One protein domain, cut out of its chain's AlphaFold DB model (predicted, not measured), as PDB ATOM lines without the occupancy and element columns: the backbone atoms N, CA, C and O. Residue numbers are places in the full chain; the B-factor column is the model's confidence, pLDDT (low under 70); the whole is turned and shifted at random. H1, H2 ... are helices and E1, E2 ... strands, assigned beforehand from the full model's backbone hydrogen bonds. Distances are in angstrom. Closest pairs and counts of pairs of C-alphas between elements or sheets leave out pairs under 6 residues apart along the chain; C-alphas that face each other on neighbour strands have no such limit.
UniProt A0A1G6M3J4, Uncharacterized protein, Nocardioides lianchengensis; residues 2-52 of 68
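AT A GLANCE: This is residues 2 to 52 of the 68 residues of an uncharacterized protein of Nocardioides lianchengensis (UniProt A0A1G6M3J4). A small two-stranded hairpin, E1 and E2, has the helix H2 packed beside it through residues 40 to 47, and from this body a long loop, residues 15 to 27, runs out and folds back to make one end of the longest axis. The short helix H1 comes near the start of H2. The printed part has 51 residues, in the order H1, E1, E2, H2; the sheet is antiparallel and the class is mixed, helices and strands, with under half of the residues in named elements. The whole is loose, with a radius of gyration of the C-alphas of 12.3 A, and flat, spanning 40 by 22 by 12 A.

IN THESE COORDINATES: Start at Ser 2 and go on to C-alpha 9 at (-23.070, 20.606, 23.867), where H1, residues 9 to 14, begins. Past the loop, find C-alpha 28 at (-30.127, 33.143, 26.637); from there E1, residues 28 to 31, runs 10.2 A. E2, residues 35 to 38, runs 10.0 A. H2, residues 40 to 48, runs 12.4 A to C-alpha 48 at (-30.686, 33.798, 10.758).

HOW THE PARTS SIT: E1 and E2 form a hairpin, antiparallel at 158 degrees between their directions; look for N 29 and O 37, 2.9 A apart, and N 37 and O 29, 2.8 A apart, both within hydrogen-bond range. The closest C-alphas of E2 and H2 are those of Val 37 and Ile 43, 6.1 A apart; those of E1 and H2 are Arg 29 and Ile 43, 6.7 A apart. H1 and H2 are close but not clearly touching, with the C-alphas of Asn 12 and Thr 40 closest at 6.6 A, and about perpendicular at 74 degrees. In H1 and H2 every O i to N i+4 pair is within hydrogen-bond range. In the loop, residues 17 to 18 pair with residues 24 to 25, antiparallel.

THE WHOLE: The two C-alphas farthest apart, those of Gly 20 and Asp 52, are 40.7 A apart. The printed part has no cut. The link from H1 to E1 is long, 13 residues; those from E1 to E2 and from E2 to H2 are tight. Mean pLDDT of the printed part is 71.8; look for values under 70 at residues 2 to 15 and 50 to 52.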
ATOM      1  N   SER A   2     -24.172  23.598   7.984       53.31
ATOM      2  CA  SER A   2     -24.219  23.887   9.426       53.31
ATOM      3  C   SER A   2     -25.002  22.777  10.121       53.31
ATOM      4  O   SER A   2     -26.082  22.401   9.666       53.31
ATOM      5  N   LYS A   3     -24.422  22.214  11.177       49.44
ATOM      6  CA  LYS A   3     -25.022  21.126  11.950       49.44
ATOM      7  C   LYS A   3     -26.209  21.635  12.784       49.44
ATOM      8  O   LYS A   3     -26.176  22.788  13.215       49.44
ATOM      9  N   PRO A   4     -27.269  20.827  12.967       49.38
ATOM     10  CA  PRO A   4     -28.447  21.218  13.733       49.38
ATOM     11  C   PRO A   4     -28.132  21.432  15.223       49.38
ATOM     12  O   PRO A   4     -27.173  20.888  15.771       49.38
ATOM     13  N   PHE A   5     -28.976  22.238  15.875       50.34
ATOM     14  CA  PHE A   5     -28.916  22.534  17.306       50.34
ATOM     15  C   PHE A   5     -28.883  21.238  18.136       50.34
ATOM     16  O   PHE A   5     -29.772  20.397  18.010       50.34
ATOM     17  N   GLY A   6     -27.845  21.083  18.965       51.81
ATOM     18  CA  GLY A   6     -27.648  19.930  19.853       51.81
ATOM     19  C   GLY A   6     -26.433  19.046  19.543       51.81
ATOM     20  O   GLY A   6     -26.080  18.223  20.382       51.81
ATOM     21  N   GLU A   7     -25.758  19.218  18.399       52.81
ATOM     22  CA  GLU A   7     -24.625  18.347  18.033       52.81
ATOM     23  C   GLU A   7     -23.290  18.719  18.714       52.81
ATOM     24  O   GLU A   7     -22.348  17.933  18.660       52.81
ATOM     25  N   ASP A   8     -23.202  19.870  19.400       59.84
ATOM     26  CA  ASP A   8     -22.001  20.256  20.160       59.84
ATOM     27  C   ASP A   8     -22.331  20.913  21.523       59.84
ATOM     28  O   ASP A   8     -22.225  22.133  21.706       59.84
ATOM     29  N   PRO A   9     -22.774  20.117  22.518       59.59
ATOM     30  CA  PRO A   9     -23.070  20.606  23.867       59.59
ATOM     31  C   PRO A   9     -21.863  21.297  24.511       59.59
ATOM     32  O   PRO A   9     -22.025  22.247  25.271       59.59
ATOM     33  N   TRP A  10     -20.650  20.850  24.177       58.62
ATOM     34  CA  TRP A  10     -19.404  21.359  24.738       58.62
ATOM     35  C   TRP A  10     -19.153  22.824  24.369       58.62
ATOM     36  O   TRP A  10     -18.841  23.632  25.242       58.62
ATOM     37  N   ARG A  11     -19.371  23.209  23.107       60.78
ATOM     38  CA  ARG A  11     -19.252  24.611  22.666       60.78
ATOM     39  C   ARG A  11     -20.274  25.536  23.319       60.78
ATOM     40  O   ARG A  11     -19.937  26.655  23.695       60.78
ATOM     41  N   ASN A  12     -21.506  25.064  23.500       60.09
ATOM     42  CA  ASN A  12     -22.541  25.842  24.181       60.09
ATOM     43  C   ASN A  12     -22.244  26.003  25.680       60.09
ATOM     44  O   ASN A  12     -22.498  27.068  26.239       60.09
ATOM     45  N   VAL A  13     -21.645  24.987  26.311       61.72
ATOM     46  CA  VAL A  13     -21.177  25.040  27.705       61.72
ATOM     47  C   VAL A  13     -19.976  25.977  27.869       61.72
ATOM     48  O   VAL A  13     -19.888  26.655  28.884       61.72
ATOM     49  N   GLN A  14     -19.094  26.108  26.872       63.31
ATOM     50  CA  GLN A  14     -17.976  27.069  26.923       63.31
ATOM     51  C   GLN A  14     -18.421  28.537  26.988       63.31
ATOM     52  O   GLN A  14     -17.667  29.384  27.461       63.31
ATOM     53  N   ALA A  15     -19.634  28.849  26.531       64.94
ATOM     54  CA  ALA A  15     -20.205  30.185  26.669       64.94
ATOM     55  C   ALA A  15     -20.829  30.432  28.055       64.94
ATOM     56  O   ALA A  15     -21.249  31.554  28.341       64.94
ATOM     57  N   VAL A  16     -20.908  29.400  28.905       70.00
ATOM     58  CA  VAL A  16     -21.394  29.509  30.279       70.00
ATOM     59  C   VAL A  16     -20.239  29.934  31.179       70.00
ATOM     60  O   VAL A  16     -19.217  29.255  31.271       70.00
ATOM     61  N   ARG A  17     -20.405  31.063  31.862       75.62
ATOM     62  CA  ARG A  17     -19.451  31.570  32.847       75.62
ATOM     63  C   ARG A  17     -19.964  31.275  34.252       75.62
ATOM     64  O   ARG A  17     -21.130  31.521  34.544       75.62
ATOM     65  N   LEU A  18     -19.088  30.751  35.102       78.88
ATOM     66  CA  LEU A  18     -19.327  30.584  36.532       78.88
ATOM     67  C   LEU A  18     -18.523  31.652  37.268       78.88
ATOM     68  O   LEU A  18     -17.300  31.703  37.120       78.88
ATOM     69  N   ASP A  19     -19.197  32.504  38.030       81.00
ATOM     70  CA  ASP A  19     -18.533  33.469  38.898       81.00
ATOM     71  C   ASP A  19     -18.220  32.850  40.273       81.00
ATOM     72  O   ASP A  19     -18.756  31.810  40.664       81.00
ATOM     73  N   GLY A  20     -17.276  33.457  40.999       78.88
ATOM     74  CA  GLY A  20     -16.741  32.915  42.257       78.88
ATOM     75  C   GLY A  20     -17.742  32.861  43.419       78.88
ATOM     76  O   GLY A  20     -17.468  32.221  44.429       78.88
ATOM     77  N   ASP A  21     -18.894  33.510  43.272       88.25
ATOM     78  CA  ASP A  21     -20.044  33.469  44.181       88.25
ATOM     79  C   ASP A  21     -21.014  32.308  43.877       88.25
ATOM     80  O   ASP A  21     -21.999  32.119  44.589       88.25
ATOM     81  N   GLY A  22     -20.730  31.518  42.835       80.81
ATOM     82  CA  GLY A  22     -21.573  30.417  42.376       80.81
ATOM     83  C   GLY A  22     -22.636  30.822  41.352       80.81
ATOM     84  O   GLY A  22     -23.462  29.984  40.983       80.81
ATOM     85  N   THR A  23     -22.631  32.070  40.873       84.00
ATOM     86  CA  THR A  23     -23.578  32.540  39.856       84.00
ATOM     87  C   THR A  23     -23.215  31.999  38.469       84.00
ATOM     88  O   THR A  23     -22.073  32.098  38.020       84.00
ATOM     89  N   PHE A  24     -24.206  31.445  37.759       81.12
ATOM     90  CA  PHE A  24     -24.062  30.980  36.376       81.12
ATOM     91  C   PHE A  24     -24.602  32.017  35.386       81.12
ATOM     92  O   PHE A  24     -25.773  32.392  35.431       81.12
ATOM     93  N   HIS A  25     -23.770  32.404  34.426       78.31
ATOM     94  CA  HIS A  25     -24.128  33.262  33.306       78.31
ATOM     95  C   HIS A  25     -24.129  32.448  32.018       78.31
ATOM     96  O   HIS A  25     -23.088  31.951  31.603       78.31
ATOM     97  N   ALA A  26     -25.285  32.336  31.368       80.81
ATOM     98  CA  ALA A  26     -25.418  31.684  30.069       80.81
ATOM     99  C   ALA A  26     -26.046  32.649  29.050       80.81
ATOM    100  O   ALA A  26     -26.929  33.430  29.414       80.81
ATOM    101  N   PRO A  27     -25.639  32.602  27.771       78.19
ATOM    102  CA  PRO A  27     -26.296  33.359  26.717       78.19
ATOM    103  C   PRO A  27     -27.682  32.763  26.456       78.19
ATOM    104  O   PRO A  27     -27.809  31.638  25.966       78.19
ATOM    105  N   VAL A  28     -28.720  33.525  26.799       80.50
ATOM    106  CA  VAL A  28     -30.127  33.143  26.637       80.50
ATOM    107  C   VAL A  28     -30.854  34.230  25.860       80.50
ATOM    108  O   VAL A  28     -30.650  35.421  26.096       80.50
ATOM    109  N   ARG A  29     -31.737  33.823  24.950       80.19
ATOM    110  CA  ARG A  29     -32.635  34.720  24.225       80.19
ATOM    111  C   ARG A  29     -34.036  34.137  24.170       80.19
ATOM    112  O   ARG A  29     -34.194  32.937  23.994       80.19
ATOM    113  N   ALA A  30     -35.044  34.994  24.265       80.44
ATOM    114  CA  ALA A  30     -36.425  34.624  23.985       80.44
ATOM    115  C   ALA A  30     -36.882  35.267  22.669       80.44
ATOM    116  O   ALA A  30     -36.652  36.458  22.450       80.44
ATOM    117  N   ASN A  31     -37.528  34.497  21.796       77.81
ATOM    118  CA  ASN A  31     -38.167  35.005  20.586       77.81
ATOM    119  C   ASN A  31     -39.559  34.363  20.394       77.81
ATOM    120  O   ASN A  31     -39.923  33.403  21.072       77.81
ATOM    121  N   GLY A  32     -40.367  34.926  19.492       71.94
ATOM    122  CA  GLY A  32     -41.740  34.459  19.260       71.94
ATOM    123  C   GLY A  32     -41.860  33.176  18.430       71.94
ATOM    124  O   GLY A  32     -42.953  32.624  18.353       71.94
ATOM    125  N   THR A  33     -40.771  32.720  17.808       76.94
ATOM    126  CA  THR A  33     -40.767  31.611  16.842       76.94
ATOM    127  C   THR A  33     -40.274  30.313  17.479       76.94
ATOM    128  O   THR A  33     -40.953  29.295  17.414       76.94
ATOM    129  N   ASP A  34     -39.126  30.364  18.146       73.00
ATOM    130  CA  ASP A  34     -38.430  29.224  18.745       73.00
ATOM    131  C   ASP A  34     -38.547  29.204  20.285       73.00
ATOM    132  O   ASP A  34     -38.116  28.253  20.934       73.00
ATOM    133  N   GLY A  35     -39.149  30.232  20.898       79.94
ATOM    134  CA  GLY A  35     -39.322  30.314  22.349       79.94
ATOM    135  C   GLY A  35     -38.030  30.720  23.057       79.94
ATOM    136  O   GLY A  35     -37.470  31.772  22.757       79.94
ATOM    137  N   ILE A  36     -37.582  29.927  24.036       80.38
ATOM    138  CA  ILE A  36     -36.335  30.177  24.777       80.38
ATOM    139  C   ILE A  36     -35.192  29.434  24.085       80.38
ATOM    140  O   ILE A  36     -35.210  28.211  23.973       80.38
ATOM    141  N   VAL A  37     -34.174  30.183  23.678       80.69
ATOM    142  CA  VAL A  37     -32.978  29.699  22.993       80.69
ATOM    143  C   VAL A  37     -31.766  29.917  23.897       80.69
ATOM    144  O   VAL A  37     -31.578  31.007  24.439       80.69
ATOM    145  N   VAL A  38     -30.943  28.880  24.064       80.69
ATOM    146  CA  VAL A  38     -29.759  28.886  24.938       80.69
ATOM    147  C   VAL A  38     -28.519  28.524  24.125       80.69
ATOM    148  O   VAL A  38     -28.534  27.538  23.391       80.69
ATOM    149  N   GLY A  39     -27.442  29.292  24.284       78.81
ATOM    150  CA  GLY A  39     -26.181  29.090  23.563       78.81
ATOM    151  C   GLY A  39     -25.987  30.074  22.408       78.81
ATOM    152  O   GLY A  39     -26.935  30.500  21.754       78.81
ATOM    153  N   THR A  40     -24.737  30.447  22.144       77.12
ATOM    154  CA  THR A  40     -24.378  31.450  21.125       77.12
ATOM    155  C   THR A  40     -24.716  31.004  19.704       77.12
ATOM    156  O   THR A  40     -25.300  31.777  18.948       77.12
ATOM    157  N   GLU A  41     -24.404  29.759  19.339       75.69
ATOM    158  CA  GLU A  41     -24.694  29.225  17.998       75.69
ATOM    159  C   GLU A  41     -26.201  29.069  17.766       75.69
ATOM    160  O   GLU A  41     -26.706  29.340  16.680       75.69
ATOM    161  N   ALA A  42     -26.932  28.700  18.815       71.56
ATOM    162  CA  ALA A  42     -28.382  28.571  18.791       71.56
ATOM    163  C   ALA A  42     -29.071  29.915  18.569       71.56
ATOM    164  O   ALA A  42     -29.978  30.024  17.749       71.56
ATOM    165  N   ILE A  43     -28.599  30.946  19.275       78.38
ATOM    166  CA  ILE A  43     -29.070  32.318  19.101       78.38
ATOM    167  C   ILE A  43     -28.767  32.797  17.679       78.38
ATOM    168  O   ILE A  43     -29.657  33.332  17.027       78.38
ATOM    169  N   ALA A  44     -27.560  32.545  17.162       80.06
ATOM    170  CA  ALA A  44     -27.194  32.915  15.796       80.06
ATOM    171  C   ALA A  44     -28.051  32.195  14.738       80.06
ATOM    172  O   ALA A  44     -28.464  32.806  13.752       80.06
ATOM    173  N   ALA A  45     -28.359  30.913  14.947       78.00
ATOM    174  CA  ALA A  45     -29.236  30.144  14.067       78.00
ATOM    175  C   ALA A  45     -30.688  30.648  14.111       78.00
ATOM    176  O   ALA A  45     -31.331  30.748  13.067       78.00
ATOM    177  N   ALA A  46     -31.185  31.004  15.298       74.88
ATOM    178  CA  ALA A  46     -32.509  31.591  15.474       74.88
ATOM    179  C   ALA A  46     -32.611  32.988  14.835       74.88
ATOM    180  O   ALA A  46     -33.629  33.312  14.232       74.88
ATOM    181  N   ASP A  47     -31.549  33.796  14.899       78.00
ATOM    182  CA  ASP A  47     -31.487  35.118  14.259       78.00
ATOM    183  C   ASP A  47     -31.419  35.052  12.733       78.00
ATOM    184  O   ASP A  47     -31.961  35.915  12.043       78.00
ATOM    185  N   ALA A  48     -30.757  34.028  12.196       81.00
ATOM    186  CA  ALA A  48     -30.686  33.798  10.758       81.00
ATOM    187  C   ALA A  48     -32.003  33.249  10.182       81.00
ATOM    188  O   ALA A  48     -32.190  33.247   8.960       81.00
ATOM    189  N   ARG A  49     -32.915  32.763  11.035       72.69
ATOM    190  CA  ARG A  49     -34.197  32.216  10.603       72.69
ATOM    191  C   ARG A  49     -35.156  33.362  10.268       72.69
ATOM    192  O   ARG A  49     -35.380  34.237  11.104       72.69
ATOM    193  N   PRO A  50     -35.761  33.376   9.068       69.75
ATOM    194  CA  PRO A  50     -36.801  34.347   8.768       69.75
ATOM    195  C   PRO A  50     -37.951  34.173   9.761       69.75
ATOM    196  O   PRO A  50     -38.407  33.053   9.995       69.75
ATOM    197  N   ALA A  51     -38.387  35.283  10.358       67.69
ATOM    198  CA  ALA A  51     -39.488  35.282  11.308       67.69
ATOM    199  C   ALA A  51     -40.731  34.677  10.648       67.69
ATOM    200  O   ALA A  51     -41.155  35.139   9.582       67.69
ATOM    201  N   ASP A  52     -41.308  33.656  11.283       65.38
ATOM    202  CA  ASP A  52     -42.561  33.086  10.803       65.38
ATOM    203  C   ASP A  52     -43.631  34.185  10.753       65.38
ATOM    204  O   ASP A  52     -43.742  34.993  11.688       65.38
TER     205      ASP A  52